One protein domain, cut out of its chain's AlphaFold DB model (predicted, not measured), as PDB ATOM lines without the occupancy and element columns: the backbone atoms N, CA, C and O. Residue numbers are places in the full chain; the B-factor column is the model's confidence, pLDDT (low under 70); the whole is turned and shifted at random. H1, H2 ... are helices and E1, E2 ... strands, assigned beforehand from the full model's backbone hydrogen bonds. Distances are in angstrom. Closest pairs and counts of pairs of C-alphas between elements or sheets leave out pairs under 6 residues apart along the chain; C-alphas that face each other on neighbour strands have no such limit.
ATOM      1  N   ASN A  11     -69.496  17.414  -7.972       56.72
ATOM      2  CA  ASN A  11     -70.205  18.596  -7.488       56.72
ATOM      3  C   ASN A  11     -71.449  18.230  -6.680       56.72
ATOM      4  O   ASN A  11     -71.759  18.950  -5.735       56.72
ATOM      5  N   ASP A  12     -72.145  17.139  -7.011       56.47
ATOM      6  CA  ASP A  12     -73.272  16.649  -6.211       56.47
ATOM      7  C   ASP A  12     -72.776  16.060  -4.885       56.47
ATOM      8  O   ASP A  12     -73.365  16.333  -3.843       56.47
ATOM      9  N   GLU A  13     -71.656  15.332  -4.876       59.88
ATOM     10  CA  GLU A  13     -71.028  14.845  -3.642       59.88
ATOM     11  C   GLU A  13     -70.525  15.995  -2.757       59.88
ATOM     12  O   GLU A  13     -70.724  15.962  -1.542       59.88
ATOM     13  N   ILE A  14     -69.935  17.040  -3.351       58.75
ATOM     14  CA  ILE A  14     -69.486  18.254  -2.652       58.75
ATOM     15  C   ILE A  14     -70.673  19.110  -2.189       58.75
ATOM     16  O   ILE A  14     -70.626  19.675  -1.098       58.75
ATOM     17  N   ALA A  15     -71.747  19.222  -2.973       56.50
ATOM     18  CA  ALA A  15     -72.942  19.979  -2.597       56.50
ATOM     19  C   ALA A  15     -73.742  19.271  -1.494       56.50
ATOM     20  O   ALA A  15     -74.215  19.920  -0.563       56.50
ATOM     21  N   LEU A  16     -73.858  17.942  -1.571       59.22
ATOM     22  CA  LEU A  16     -74.539  17.101  -0.580       59.22
ATOM     23  C   LEU A  16     -73.630  16.729   0.605       59.22
ATOM     24  O   LEU A  16     -74.119  16.231   1.619       59.22
ATOM     25  N   GLN A  17     -72.323  16.991   0.492       60.16
ATOM     26  CA  GLN A  17     -71.279  16.765   1.502       60.16
ATOM     27  C   GLN A  17     -71.320  15.370   2.139       60.16
ATOM     28  O   GLN A  17     -71.160  15.208   3.359       60.16
ATOM     29  N   LEU A  18     -71.541  14.359   1.297       56.31
ATOM     30  CA  LEU A  18     -71.629  12.956   1.692       56.31
ATOM     31  C   LEU A  18     -70.315  12.519   2.372       56.31
ATOM     32  O   LEU A  18     -69.263  12.486   1.745       56.31
ATOM     33  N   GLY A  19     -70.370  12.182   3.670       55.91
ATOM     34  CA  GLY A  19     -69.227  11.653   4.439       55.91
ATOM     35  C   GLY A  19     -68.578  12.602   5.460       55.91
ATOM     36  O   GLY A  19     -67.674  12.185   6.184       55.91
ATOM     37  N   THR A  20     -69.047  13.847   5.590       58.16
ATOM     38  CA  THR A  20     -68.453  14.844   6.506       58.16
ATOM     39  C   THR A  20     -69.095  14.814   7.903       58.16
ATOM     40  O   THR A  20     -70.304  14.987   8.049       58.16
ATOM     41  N   GLN A  21     -68.296  14.617   8.961       58.50
ATOM     42  CA  GLN A  21     -68.749  14.672  10.363       58.50
ATOM     43  C   GLN A  21     -68.729  16.133  10.858       58.50
ATOM     44  O   GLN A  21     -67.664  16.746  10.884       58.50
ATOM     45  N   ASN A  22     -69.885  16.657  11.295       59.44
ATOM     46  CA  ASN A  22     -70.173  18.055  11.697       59.44
ATOM     47  C   ASN A  22     -70.571  19.025  10.569       59.44
ATOM     48  O   ASN A  22     -70.018  20.118  10.473       59.44
ATOM     49  N   ASN A  23     -71.571  18.661   9.766       65.69
ATOM     50  CA  ASN A  23     -72.209  19.584   8.831       65.69
ATOM     51  C   ASN A  23     -73.634  19.922   9.298       65.69
ATOM     52  O   ASN A  23     -74.438  19.018   9.543       65.69
ATOM     53  N   PHE A  24     -73.947  21.212   9.425       78.12
ATOM     54  CA  PHE A  24     -75.279  21.677   9.806       78.12
ATOM     55  C   PHE A  24     -75.882  22.576   8.723       78.12
ATOM     56  O   PHE A  24     -75.300  23.615   8.410       78.12
ATOM     57  N   PRO A  25     -77.070  22.243   8.190       85.06
ATOM     58  CA  PRO A  25     -77.792  23.150   7.319       85.06
ATOM     59  C   PRO A  25     -78.466  24.254   8.137       85.06
ATOM     60  O   PRO A  25     -78.876  24.056   9.291       85.06
ATOM     61  N   ARG A  26     -78.630  25.424   7.525       87.81
ATOM     62  CA  ARG A  26     -79.479  26.489   8.056       87.81
ATOM     63  C   ARG A  26     -80.193  27.208   6.929       87.81
ATOM     64  O   ARG A  26     -79.564  27.724   6.012       87.81
ATOM     65  N   THR A  27     -81.502  27.327   7.076       92.06
ATOM     66  CA  THR A  27     -82.346  28.068   6.142       92.06
ATOM     67  C   THR A  27     -82.653  29.450   6.699       92.06
ATOM     68  O   THR A  27     -82.982  29.587   7.878       92.06
ATOM     69  N   ILE A  28     -82.532  30.476   5.859       93.56
ATOM     70  CA  ILE A  28     -82.928  31.853   6.174       93.56
ATOM     71  C   ILE A  28     -83.987  32.295   5.168       93.56
ATOM     72  O   ILE A  28     -83.797  32.133   3.959       93.56
ATOM     73  N   LYS A  29     -85.085  32.887   5.657       94.88
ATOM     74  CA  LYS A  29     -86.050  33.579   4.792       94.88
ATOM     75  C   LYS A  29     -85.528  34.951   4.393       94.88
ATOM     76  O   LYS A  29     -84.883  35.637   5.183       94.88
ATOM     77  N   MET A  30     -85.889  35.435   3.213       93.75
ATOM     78  CA  MET A  30     -85.464  36.767   2.780       93.75
ATOM     79  C   MET A  30     -85.996  37.898   3.657       93.75
ATOM     80  O   MET A  30     -85.308  38.907   3.806       93.75
ATOM     81  N   SER A  31     -87.152  37.726   4.301       93.44
ATOM     82  CA  SER A  31     -87.637  38.675   5.309       93.44
ATOM     83  C   SER A  31     -86.773  38.743   6.574       93.44
ATOM     84  O   SER A  31     -86.842  39.723   7.309       93.44
ATOM     85  N   GLU A  32     -85.994  37.696   6.856       94.25
ATOM     86  CA  GLU A  32     -85.095  37.593   8.016       94.25
ATOM     87  C   GLU A  32     -83.663  38.032   7.672       94.25
ATOM     88  O   GLU A  32     -82.869  38.314   8.570       94.25
ATOM     89  N   MET A  33     -83.332  38.108   6.379       94.94
ATOM     90  CA  MET A  33     -82.031  38.552   5.888       94.94
ATOM     91  C   MET A  33     -81.763  40.012   6.264       94.94
ATOM     92  O   MET A  33     -82.621  40.889   6.118       94.94
ATOM     93  N   GLU A  34     -80.541  40.318   6.696       95.31
ATOM     94  CA  GLU A  34     -80.204  41.673   7.101       95.31
ATOM     95  C   GLU A  34     -80.335  42.666   5.941       95.31
ATOM     96  O   GLU A  34     -79.720  42.540   4.878       95.31
ATOM     97  N   ARG A  35     -81.091  43.738   6.188       92.88
ATOM     98  CA  ARG A  35     -81.417  44.762   5.188       92.88
ATOM     99  C   ARG A  35     -80.188  45.366   4.505       92.88
ATOM    100  O   ARG A  35     -80.223  45.664   3.315       92.88
ATOM    101  N   HIS A  36     -79.102  45.579   5.245       95.00
ATOM    102  CA  HIS A  36     -77.883  46.159   4.679       95.00
ATOM    103  C   HIS A  36     -77.173  45.193   3.714       95.00
ATOM    104  O   HIS A  36     -76.610  45.651   2.720       95.00
ATOM    105  N   ILE A  37     -77.256  43.878   3.949       96.19
ATOM    106  CA  ILE A  37     -76.726  42.845   3.048       96.19
ATOM    107  C   ILE A  37     -77.565  42.803   1.770       96.19
ATOM    108  O   ILE A  37     -77.015  42.891   0.671       96.19
ATOM    109  N   PHE A  38     -78.895  42.779   1.901       95.06
ATOM    110  CA  PHE A  38     -79.794  42.806   0.748       95.06
ATOM    111  C   PHE A  38     -79.625  44.084  -0.096       95.06
ATOM    112  O   PHE A  38     -79.509  44.024  -1.319       95.06
ATOM    113  N   ASN A  39     -79.506  45.251   0.547       93.38
ATOM    114  CA  ASN A  39     -79.239  46.517  -0.142       93.38
ATOM    115  C   ASN A  39     -77.883  46.525  -0.858       93.38
ATOM    116  O   ASN A  39     -77.778  47.072  -1.957       93.38
ATOM    117  N   LYS A  40     -76.848  45.919  -0.261       95.06
ATOM    118  CA  LYS A  40     -75.542  45.747  -0.909       95.06
ATOM    119  C   LYS A  40     -75.670  44.864  -2.153       95.06
ATOM    120  O   LYS A  40     -75.124  45.228  -3.192       95.06
ATOM    121  N   ALA A  41     -76.432  43.772  -2.081       95.12
ATOM    122  CA  ALA A  41     -76.708  42.903  -3.227       95.12
ATOM    123  C   ALA A  41     -77.436  43.655  -4.357       95.12
ATOM    124  O   ALA A  41     -76.987  43.621  -5.503       95.12
ATOM    125  N   LEU A  42     -78.488  44.415  -4.026       92.50
ATOM    126  CA  LEU A  42     -79.199  45.273  -4.982       92.50
ATOM    127  C   LEU A  42     -78.278  46.313  -5.622       92.50
ATOM    128  O   LEU A  42     -78.333  46.519  -6.829       92.50
ATOM    129  N   HIS A  43     -77.414  46.956  -4.834       91.00
ATOM    130  CA  HIS A  43     -76.451  47.922  -5.357       91.00
ATOM    131  C   HIS A  43     -75.457  47.267  -6.326       91.00
ATOM    132  O   HIS A  43     -75.186  47.827  -7.382       91.00
ATOM    133  N   ILE A  44     -74.941  46.074  -6.003       91.69
ATOM    134  CA  ILE A  44     -74.048  45.313  -6.890       91.69
ATOM    135  C   ILE A  44     -74.755  44.981  -8.207       91.69
ATOM    136  O   ILE A  44     -74.210  45.268  -9.272       91.69
ATOM    137  N   LYS A  45     -75.975  44.437  -8.142       89.06
ATOM    138  CA  LYS A  45     -76.769  44.111  -9.332       89.06
ATOM    139  C   LYS A  45     -77.175  45.352 -10.129       89.06
ATOM    140  O   LYS A  45     -77.267  45.281 -11.349       89.06
ATOM    141  N   GLY A  46     -77.360  46.494  -9.469       85.12
ATOM    142  CA  GLY A  46     -77.711  47.784 -10.065       85.12
ATOM    143  C   GLY A  46     -76.548  48.587 -10.659       85.12
ATOM    144  O   GLY A  46     -76.792  49.664 -11.183       85.12
ATOM    145  N   LYS A  47     -75.291  48.119 -10.595       83.00
ATOM    146  CA  LYS A  47     -74.136  48.872 -11.136       83.00
ATOM    147  C   LYS A  47     -74.184  49.071 -12.652       83.00
ATOM    148  O   LYS A  47     -73.630  50.037 -13.165       83.00
ATOM    149  N   ASN A  48     -74.778  48.124 -13.371       73.12
ATOM    150  CA  ASN A  48     -74.942  48.210 -14.815       73.12
ATOM    151  C   ASN A  48     -76.096  49.171 -15.125       73.12
ATOM    152  O   ASN A  48     -77.193  48.931 -14.635       73.12
ATOM    153  N   SER A  49     -75.885  50.181 -15.979       70.19
ATOM    154  CA  SER A  49     -76.921  51.134 -16.426       70.19
ATOM    155  C   SER A  49     -78.148  50.454 -17.051       70.19
ATOM    156  O   SER A  49     -79.244  51.010 -17.042       70.19
ATOM    157  N   GLN A  50     -77.995  49.221 -17.534       70.69
ATOM    158  CA  GLN A  50     -79.071  48.403 -18.085       70.69
ATOM    159  C   GLN A  50     -79.697  47.418 -17.083       70.69
ATOM    160  O   GLN A  50     -80.603  46.673 -17.447       70.69
ATOM    161  N   SER A  51     -79.285  47.441 -15.816       79.31
ATOM    162  CA  SER A  51     -79.817  46.558 -14.777       79.31
ATOM    163  C   SER A  51     -81.313  46.762 -14.539       79.31
ATOM    164  O   SER A  51     -81.792  47.899 -14.462       79.31
ATOM    165  N   LEU A  52     -82.045  45.659 -14.351       79.50
ATOM    166  CA  LEU A  52     -83.432  45.680 -13.881       79.50
ATOM    167  C   LEU A  52     -83.565  46.149 -12.430       79.50
ATOM    168  O   LEU A  52     -84.652  46.546 -12.029       79.50
ATOM    169  N   PHE A  53     -82.480  46.140 -11.653       87.00
ATOM    170  CA  PHE A  53     -82.493  46.486 -10.230       87.00
ATOM    171  C   PHE A  53     -82.395  47.989  -9.947       87.00
ATOM    172  O   PHE A  53     -82.333  48.399  -8.782       87.00
ATOM    173  N   HIS A  54     -82.427  48.828 -10.986       86.31
ATOM    174  CA  HIS A  54     -82.736  50.240 -10.800       86.31
ATOM    175  C   HIS A  54     -84.162  50.408 -10.278       86.31
ATOM    176  O   HIS A  54     -85.080  49.679 -10.655       86.31
ATOM    177  N   PHE A  55     -84.342  51.341  -9.346       84.50
ATOM    178  CA  PHE A  55     -85.577  51.399  -8.573       84.50
ATOM    179  C   PHE A  55     -86.789  51.814  -9.413       84.50
ATOM    180  O   PHE A  55     -87.847  51.226  -9.248       84.50
ATOM    181  N   ASP A  56     -86.624  52.754 -10.336       80.12
ATOM    182  CA  ASP A  56     -87.621  53.152 -11.337       80.12
ATOM    183  C   ASP A  56     -88.130  51.953 -12.162       80.12
ATOM    184  O   ASP A  56     -89.332  51.809 -12.387       80.12
ATOM    185  N   ARG A  57     -87.231  51.036 -12.541       83.06
ATOM    186  CA  ARG A  57     -87.561  49.825 -13.312       83.06
ATOM    187  C   ARG A  57     -88.229  48.749 -12.464       83.06
ATOM    188  O   ARG A  57     -89.182  48.108 -12.902       83.06
ATOM    189  N   LEU A  58     -87.755  48.551 -11.234       84.19
ATOM    190  CA  LEU A  58     -88.427  47.665 -10.282       84.19
ATOM    191  C   LEU A  58     -89.828  48.188  -9.951       84.19
ATOM    192  O   LEU A  58     -90.775  47.409  -9.918       84.19
ATOM    193  N   GLN A  59     -89.970  49.498  -9.743       83.75
ATOM    194  CA  GLN A  59     -91.244  50.155  -9.478       83.75
ATOM    195  C   GLN A  59     -92.219  49.952 -10.635       83.75
ATOM    196  O   GLN A  59     -93.339  49.507 -10.394       83.75
ATOM    197  N   SER A  60     -91.805  50.195 -11.881       79.06
ATOM    198  CA  SER A  60     -92.684  50.002 -13.040       79.06
ATOM    199  C   SER A  60     -93.112  48.540 -13.217       79.06
ATOM    200  O   SER A  60     -94.276  48.262 -13.504       79.06
ATOM    201  N   LYS A  61     -92.204  47.583 -12.985       76.44
ATOM    202  CA  LYS A  61     -92.476  46.155 -13.216       76.44
ATOM    203  C   LYS A  61     -93.277  45.495 -12.092       76.44
ATOM    204  O   LYS A  61     -94.205  44.717 -12.342       76.44
ATOM    205  N   LEU A  62     -92.927  45.808 -10.851       83.38
ATOM    206  CA  LEU A  62     -93.458  45.158  -9.654       83.38
ATOM    207  C   LEU A  62     -94.509  45.995  -8.920       83.38
ATOM    208  O   LEU A  62     -95.127  45.486  -7.990       83.38
ATOM    209  N   ASN A  63     -94.732  47.244  -9.340       84.69
ATOM    210  CA  ASN A  63     -95.620  48.202  -8.679       84.69
ATOM    211  C   ASN A  63     -95.265  48.425  -7.193       84.69
ATOM    212  O   ASN A  63     -96.146  48.542  -6.343       84.69
ATOM    213  N   ILE A  64     -93.963  48.453  -6.882       86.56
ATOM    214  CA  ILE A  64     -93.450  48.682  -5.523       86.56
ATOM    215  C   ILE A  64     -93.230  50.172  -5.250       86.56
ATOM    216  O   ILE A  64     -92.710  50.896  -6.098       86.56
ATOM    217  N   GLN A  65     -93.565  50.641  -4.047       85.75
ATOM    218  CA  GLN A  65     -93.379  52.050  -3.665       85.75
ATOM    219  C   GLN A  65     -91.965  52.351  -3.171       85.75
ATOM    220  O   GLN A  65     -91.525  53.499  -3.171       85.75
ATOM    221  N   ASN A  66     -91.232  51.332  -2.725       86.06
ATOM    222  CA  ASN A  66     -89.865  51.469  -2.230       86.06
ATOM    223  C   ASN A  66     -89.123  50.124  -2.287       86.06
ATOM    224  O   ASN A  66     -89.727  49.058  -2.386       86.06
ATOM    225  N   ARG A  67     -87.788  50.164  -2.178       83.00
ATOM    226  CA  ARG A  67     -86.934  48.960  -2.231       83.00
ATOM    227  C   ARG A  67     -87.221  47.944  -1.120       83.00
ATOM    228  O   ARG A  67     -86.887  46.775  -1.289       83.00
ATOM    229  N   ASN A  68     -87.824  48.352  -0.001       86.38
ATOM    230  CA  ASN A  68     -88.085  47.426   1.103       86.38
ATOM    231  C   ASN A  68     -89.240  46.478   0.785       86.38
ATOM    232  O   ASN A  68     -89.234  45.348   1.256       86.38
ATOM    233  N   GLU A  69     -90.207  46.913  -0.023       90.25
ATOM    234  CA  GLU A  69     -91.328  46.063  -0.438       90.25
ATOM    235  C   GLU A  69     -90.855  44.872  -1.270       90.25
ATOM    236  O   GLU A  69     -91.430  43.789  -1.173       90.25
ATOM    237  N   LEU A  70     -89.755  45.028  -2.017       90.50
ATOM    238  CA  LEU A  70     -89.141  43.911  -2.726       90.50
ATOM    239  C   LEU A  70     -88.712  42.809  -1.748       90.50
ATOM    240  O   LEU A  70     -89.098  41.661  -1.927       90.50
ATOM    241  N   GLN A  71     -87.965  43.154  -0.697       93.56
ATOM    242  CA  GLN A  71     -87.480  42.177   0.284       93.56
ATOM    243  C   GLN A  71     -88.608  41.620   1.160       93.56
ATOM    244  O   GLN A  71     -88.727  40.412   1.342       93.56
ATOM    245  N   ASN A  72     -89.422  42.513   1.724       91.69
ATOM    246  CA  ASN A  72     -90.296  42.189   2.851       91.69
ATOM    247  C   ASN A  72     -91.715  41.800   2.442       91.69
ATOM    248  O   ASN A  72     -92.425  41.218   3.260       91.69
ATOM    249  N   ASN A  73     -92.124  42.105   1.206       90.38
ATOM    250  CA  ASN A  73     -93.450  41.755   0.704       90.38
ATOM    251  C   ASN A  73     -93.339  40.716  -0.412       90.38
ATOM    252  O   ASN A  73     -93.890  39.631  -0.281       90.38
ATOM    253  N   LEU A  74     -92.604  41.026  -1.486       89.81
ATOM    254  CA  LEU A  74     -92.565  40.174  -2.681       89.81
ATOM    255  C   LEU A  74     -91.680  38.939  -2.508       89.81
ATOM    256  O   LEU A  74     -92.077  37.838  -2.876       89.81
ATOM    257  N   LEU A  75     -90.486  39.116  -1.941       91.94
ATOM    258  CA  LEU A  75     -89.536  38.027  -1.709       91.94
ATOM    259  C   LEU A  75     -89.644  37.440  -0.305       91.94
ATOM    260  O   LEU A  75     -88.867  36.559   0.031       91.94
ATOM    261  N   LYS A  76     -90.600  37.898   0.509       92.69
ATOM    262  CA  LYS A  76     -90.706  37.605   1.945       92.69
ATOM    263  C   LYS A  76     -90.462  36.134   2.291       92.69
ATOM    264  O   LYS A  76     -89.677  35.831   3.186       92.69
ATOM    265  N   ASP A  77     -91.133  35.248   1.561       92.62
ATOM    266  CA  ASP A  77     -91.159  33.810   1.830       92.62
ATOM    267  C   ASP A  77     -90.089  33.018   1.071       92.62
ATOM    268  O   ASP A  77     -89.982  31.808   1.268       92.62
ATOM    269  N   TRP A  78     -89.282  33.679   0.235       93.56
ATOM    270  CA  TRP A  78     -88.157  33.045  -0.444       93.56
ATOM    271  C   TRP A  78     -87.088  32.657   0.569       93.56
ATOM    272  O   TRP A  78     -86.827  33.391   1.524       93.56
ATOM    273  N   GLN A  79     -86.466  31.504   0.350       92.81
ATOM    274  CA  GLN A  79     -85.559  30.893   1.315       92.81
ATOM    275  C   GLN A  79     -84.231  30.547   0.661       92.81
ATOM    276  O   GLN A  79     -84.187  30.148  -0.502       92.81
ATOM    277  N   ILE A  80     -83.160  30.682   1.433       90.56
ATOM    278  CA  ILE A  80     -81.830  30.209   1.063       90.56
ATOM    279  C   ILE A  80     -81.422  29.191   2.111       90.56
ATOM    280  O   ILE A  80     -81.389  29.509   3.302       90.56
ATOM    281  N   GLU A  81     -81.121  27.981   1.659       90.75
ATOM    282  CA  GLU A  81     -80.512  26.948   2.484       90.75
ATOM    283  C   GLU A  81     -78.989  27.046   2.364       90.75
ATOM    284  O   GLU A  81     -78.422  26.936   1.276       90.75
ATOM    285  N   PHE A  82     -78.335  27.303   3.493       88.88
ATOM    286  CA  PHE A  82     -76.885  27.309   3.622       88.88
ATOM    287  C   PHE A  82     -76.440  25.950   4.148       88.88
ATOM    288  O   PHE A  82     -76.878  25.524   5.218       88.88
ATOM    289  N   LEU A  83     -75.570  25.289   3.393       85.12
ATOM    290  CA  LEU A  83     -74.989  23.989   3.719       85.12
ATOM    291  C   LEU A  83     -73.527  24.177   4.152       85.12
ATOM    292  O   LEU A  83     -72.910  25.188   3.824       85.12
ATOM    293  N   GLY A  84     -72.955  23.207   4.865       77.94
ATOM    294  CA  GLY A  84     -71.530  23.212   5.215       77.94
ATOM    295  C   GLY A  84     -71.169  24.058   6.434       77.94
ATOM    296  O   GLY A  84     -70.011  24.451   6.565       77.94
ATOM    297  N   LEU A  85     -72.125  24.388   7.311       81.25
ATOM    298  CA  LEU A  85     -71.844  25.261   8.453       81.25
ATOM    299  C   LEU A  85     -71.134  24.508   9.580       81.25
ATOM    300  O   LEU A  85     -71.448  23.351   9.875       81.25
ATOM    301  N   GLY A  86     -70.228  25.218  10.259       79.62
ATOM    302  CA  GLY A  86     -69.576  24.748  11.478       79.62
ATOM    303  C   GLY A  86     -70.557  24.552  12.640       79.62
ATOM    304  O   GLY A  86     -71.750  24.851  12.549       79.62
ATOM    305  N   GLN A  87     -70.055  24.055  13.776       77.56
ATOM    306  CA  GLN A  87     -70.893  23.752  14.950       77.56
ATOM    307  C   GLN A  87     -71.690  24.954  15.484       77.56
ATOM    308  O   GLN A  87     -72.759  24.770  16.066       77.56
ATOM    309  N   ASP A  88     -71.195  26.173  15.281       80.94
ATOM    310  CA  ASP A  88     -71.842  27.418  15.698       80.94
ATOM    311  C   ASP A  88     -73.023  27.828  14.799       80.94
ATOM    312  O   ASP A  88     -73.799  28.713  15.171       80.94
ATOM    313  N   LYS A  89     -73.185  27.174  13.635       81.88
ATOM    314  CA  LYS A  89     -74.243  27.414  12.638       81.88
ATOM    315  C   LYS A  89     -74.338  28.884  12.215       81.88
ATOM    316  O   LYS A  89     -75.423  29.383  11.869       81.88
ATOM    317  N   GLN A  90     -73.216  29.598  12.290       86.94
ATOM    318  CA  GLN A  90     -73.119  30.983  11.856       86.94
ATOM    319  C   GLN A  90     -72.900  31.022  10.352       86.94
ATOM    320  O   GLN A  90     -72.110  30.265   9.801       86.94
ATOM    321  N   ILE A  91     -73.618  31.921   9.687       90.62
ATOM    322  CA  ILE A  91     -73.465  32.162   8.253       90.62
ATOM    323  C   ILE A  91     -72.720  33.481   8.115       90.62
ATOM    324  O   ILE A  91     -73.147  34.492   8.691       90.62
ATOM    325  N   SER A  92     -71.619  33.475   7.366       91.94
ATOM    326  CA  SER A  92     -70.812  34.676   7.184       91.94
ATOM    327  C   SER A  92     -71.595  35.759   6.420       91.94
ATOM    328  O   SER A  92     -72.484  35.450   5.618       91.94
ATOM    329  N   PRO A  93     -71.293  37.053   6.630       93.62
ATOM    330  CA  PRO A  93     -71.900  38.125   5.842       93.62
ATOM    331  C   PRO A  93     -71.670  37.987   4.329       93.62
ATOM    332  O   PRO A  93     -72.526  38.402   3.547       93.62
ATOM    333  N   ASP A  94     -70.541  37.402   3.917       93.12
ATOM    334  CA  ASP A  94     -70.214  37.189   2.506       93.12
ATOM    335  C   ASP A  94     -71.050  36.057   1.896       93.12
ATOM    336  O   ASP A  94     -71.593  36.233   0.805       93.12
ATOM    337  N   ASP A  95     -71.279  34.962   2.628       93.12
ATOM    338  CA  ASP A  95     -72.184  33.893   2.184       93.12
ATOM    339  C   ASP A  95     -73.619  34.408   2.069       93.12
ATOM    340  O   ASP A  95     -74.303  34.169   1.073       93.12
ATOM    341  N   LYS A  96     -74.075  35.196   3.051       95.75
ATOM    342  CA  LYS A  96     -75.387  35.859   2.995       95.75
ATOM    343  C   LYS A  96     -75.515  36.767   1.776       95.75
ATOM    344  O   LYS A  96     -76.560  36.776   1.122       95.75
ATOM    345  N   LEU A  97     -74.463  37.523   1.452       96.75
ATOM    346  CA  LEU A  97     -74.422  38.363   0.257       96.75
ATOM    347  C   LEU A  97     -74.494  37.520  -1.023       96.75
ATOM    348  O   LEU A  97     -75.279  37.852  -1.910       96.75
ATOM    349  N   ALA A  98     -73.725  36.433  -1.108       93.06
ATOM    350  CA  ALA A  98     -73.755  35.509  -2.241       93.06
ATOM    351  C   ALA A  98     -75.150  34.888  -2.424       93.06
ATOM    352  O   ALA A  98     -75.692  34.881  -3.530       93.06
ATOM    353  N   GLY A  99     -75.786  34.470  -1.327       93.75
ATOM    354  CA  GLY A  99     -77.161  33.984  -1.327       93.75
ATOM    355  C   GLY A  99     -78.162  35.036  -1.823       93.75
ATOM    356  O   GLY A  99     -78.993  34.737  -2.683       93.75
ATOM    357  N   CYS A 100     -78.048  36.289  -1.362       95.75
ATOM    358  CA  CYS A 100     -78.873  37.389  -1.876       95.75
ATOM    359  C   CYS A 100     -78.679  37.585  -3.384       95.75
ATOM    360  O   CYS A 100     -79.658  37.770  -4.102       95.75
ATOM    361  N   LEU A 101     -77.436  37.547  -3.876       94.44
ATOM    362  CA  LEU A 101     -77.145  37.699  -5.304       94.44
ATOM    363  C   LEU A 101     -77.781  36.577  -6.132       94.44
ATOM    364  O   LEU A 101     -78.362  36.875  -7.172       94.44
ATOM    365  N   LYS A 102     -77.746  35.332  -5.643       93.06
ATOM    366  CA  LYS A 102     -78.372  34.175  -6.300       93.06
ATOM    367  C   LYS A 102     -79.896  34.300  -6.370       93.06
ATOM    368  O   LYS A 102     -80.481  34.067  -7.423       93.06
ATOM    369  N   ILE A 103     -80.547  34.737  -5.287       92.75
ATOM    370  CA  ILE A 103     -81.988  35.036  -5.322       92.75
ATOM    371  C   ILE A 103     -82.285  36.149  -6.323       92.75
ATOM    372  O   ILE A 103     -83.208  36.010  -7.121       92.75
ATOM    373  N   LEU A 104     -81.506  37.233  -6.321       92.25
ATOM    374  CA  LEU A 104     -81.713  38.320  -7.275       92.25
ATOM    375  C   LEU A 104     -81.507  37.844  -8.723       92.25
ATOM    376  O   LEU A 104     -82.268  38.252  -9.586       92.25
ATOM    377  N   GLU A 105     -80.575  36.934  -9.008       88.75
ATOM    378  CA  GLU A 105     -80.449  36.313 -10.340       88.75
ATOM    379  C   GLU A 105     -81.695  35.531 -10.749       88.75
ATOM    380  O   GLU A 105     -82.172  35.670 -11.874       88.75
ATOM    381  N   MET A 106     -82.261  34.743  -9.834       87.06
ATOM    382  CA  MET A 106     -83.506  34.017 -10.093       87.06
ATOM    383  C   MET A 106     -84.679  34.973 -10.316       87.06
ATOM    384  O   MET A 106     -85.477  34.765 -11.227       87.06
ATOM    385  N   VAL A 107     -84.767  36.044  -9.524       87.44
ATOM    386  CA  VAL A 107     -85.766  37.104  -9.703       87.44
ATOM    387  C   VAL A 107     -85.592  37.773 -11.061       87.44
ATOM    388  O   VAL A 107     -86.565  37.934 -11.784       87.44
ATOM    389  N   GLU A 108     -84.367  38.131 -11.444       85.62
ATOM    390  CA  GLU A 108     -84.062  38.732 -12.743       85.62
ATOM    391  C   GLU A 108     -84.484  37.821 -13.896       85.62
ATOM    392  O   GLU A 108     -85.158  38.277 -14.819       85.62
ATOM    393  N   LYS A 109     -84.160  36.527 -13.814       82.50
ATOM    394  CA  LYS A 109     -84.579  35.519 -14.789       82.50
ATOM    395  C   LYS A 109     -86.105  35.434 -14.886       82.50
ATOM    396  O   LYS A 109     -86.645  35.631 -15.969       82.50
ATOM    397  N   HIS A 110     -86.801  35.262 -13.761       80.19
ATOM    398  CA  HIS A 110     -88.265  35.206 -13.733       80.19
ATOM    399  C   HIS A 110     -88.925  36.490 -14.231       80.19
ATOM    400  O   HIS A 110     -89.969  36.443 -14.872       80.19
ATOM    401  N   LEU A 111     -88.339  37.653 -13.948       75.44
ATOM    402  CA  LEU A 111     -88.843  38.921 -14.456       75.44
ATOM    403  C   LEU A 111     -88.592  39.058 -15.954       75.44
ATOM    404  O   LEU A 111     -89.454  39.577 -16.650       75.44
ATOM    405  N   ASN A 112     -87.456  38.605 -16.468       70.19
ATOM    406  CA  ASN A 112     -87.192  38.591 -17.906       70.19
ATOM    407  C   ASN A 112     -88.076  37.591 -18.665       70.19
ATOM    408  O   ASN A 112     -88.365  37.818 -19.837       70.19
ATOM    409  N   GLU A 113     -88.515  36.528 -17.992       70.88
ATOM    410  CA  GLU A 113     -89.442  35.519 -18.512       70.88
ATOM    411  C   GLU A 113     -90.922  35.904 -18.333       70.88
ATOM    412  O   GLU A 113     -91.775  35.308 -18.982       70.88
ATOM    413  N   SER A 114     -91.254  36.884 -17.478       58.47
ATOM    414  CA  SER A 114     -92.647  37.269 -17.221       58.47
ATOM    415  C   SER A 114     -93.219  38.213 -18.281       58.47
ATOM    416  O   SER A 114     -92.536  39.108 -18.781       58.47
TER     417      SER A 114
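Overview. This is residues 11 to 114 of the 309 residues of an uncharacterized protein of Haemophilus influenzae PittII (UniProt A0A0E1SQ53). A long helix, H5, runs slantwise through the middle of an elongated model; H2 crosses it at a steep tilt, and a two-stranded ribbon of E1 and E2 lies by the first half of H5, with E2 the nearer strand. The short helix H1 lies to one side of the ribbon, with Ala 15 near Leu 83 of E2, and the link of residues 17 to 23 makes that end of the long axis, while H3 and H4 lie loosely toward the other end. The 104 printed residues hold five named helices and two named strands, in the order H1, E1, H2, H3, H4, E2, H5; the sheet has the order E1 - E2, antiparallel, and the class is mostly helix. The whole is only just compact, close to loose, with a radius of gyration of the C-alphas of 15.4 A and spans of 49 by 25 by 23 A.

Along the chain. Find C-alpha 11 at (-70.205, 18.596, -7.488), where H1 begins; it runs to residue 16. E1, residues 24 to 29, follows and is 16.8 A long. Next find C-alpha 35 at (-81.417, 44.762, 5.188), from which H2 runs 15.3 A to residue 45. H3 is residues 55 to 62, and H4 is residues 67 to 74. E2, residues 79 to 85, is 16.5 A long. H5, residues 93 to 113, runs 30.1 A and ends at C-alpha 113, at (-89.442, 35.519, -18.512).

Arrangement. Begin at Ala 41 and Leu 101, the closest C-alphas of H2 and H5, 5.6 A apart: these helices touch and run the same way at a steep tilt of 54 degrees. Look next at Ile 80 and Gly 99, the closest C-alphas of E2 and H5, at 6.5 A. E1 and E2 are antiparallel at 158 degrees; N 26 and O 82 are 2.9 A apart, and N 82 and O 26 are 2.8 A apart, both within hydrogen-bond range. H4 is close to H2 but not clearly touching, about perpendicular at 75 degrees, with the C-alphas of Phe 38 and Gln 71 closest at 7.7 A. H3 is close to H4 but not clearly touching, with Phe 55 and Arg 67 closest at 6.9 A between C-alphas. H1 is apart from H5; its closest C-alpha to E2 is that of Ala 15, 7.8 A from that of Leu 83. In H1, H2, H3 and H5 every O i to N i+4 pair is within hydrogen-bond range; in H4, 2 of 4 are.

Size, cuts and confidence. The C-alphas of Gln 21 and Ser 60 are the two farthest apart, 48.7 A. The printed part has no cut and no long link between named elements. Look at the B-factor column for residues 11 to 23 and residue 114: there the model's pLDDT is under 70, against a mean of 83.7 for the printed part.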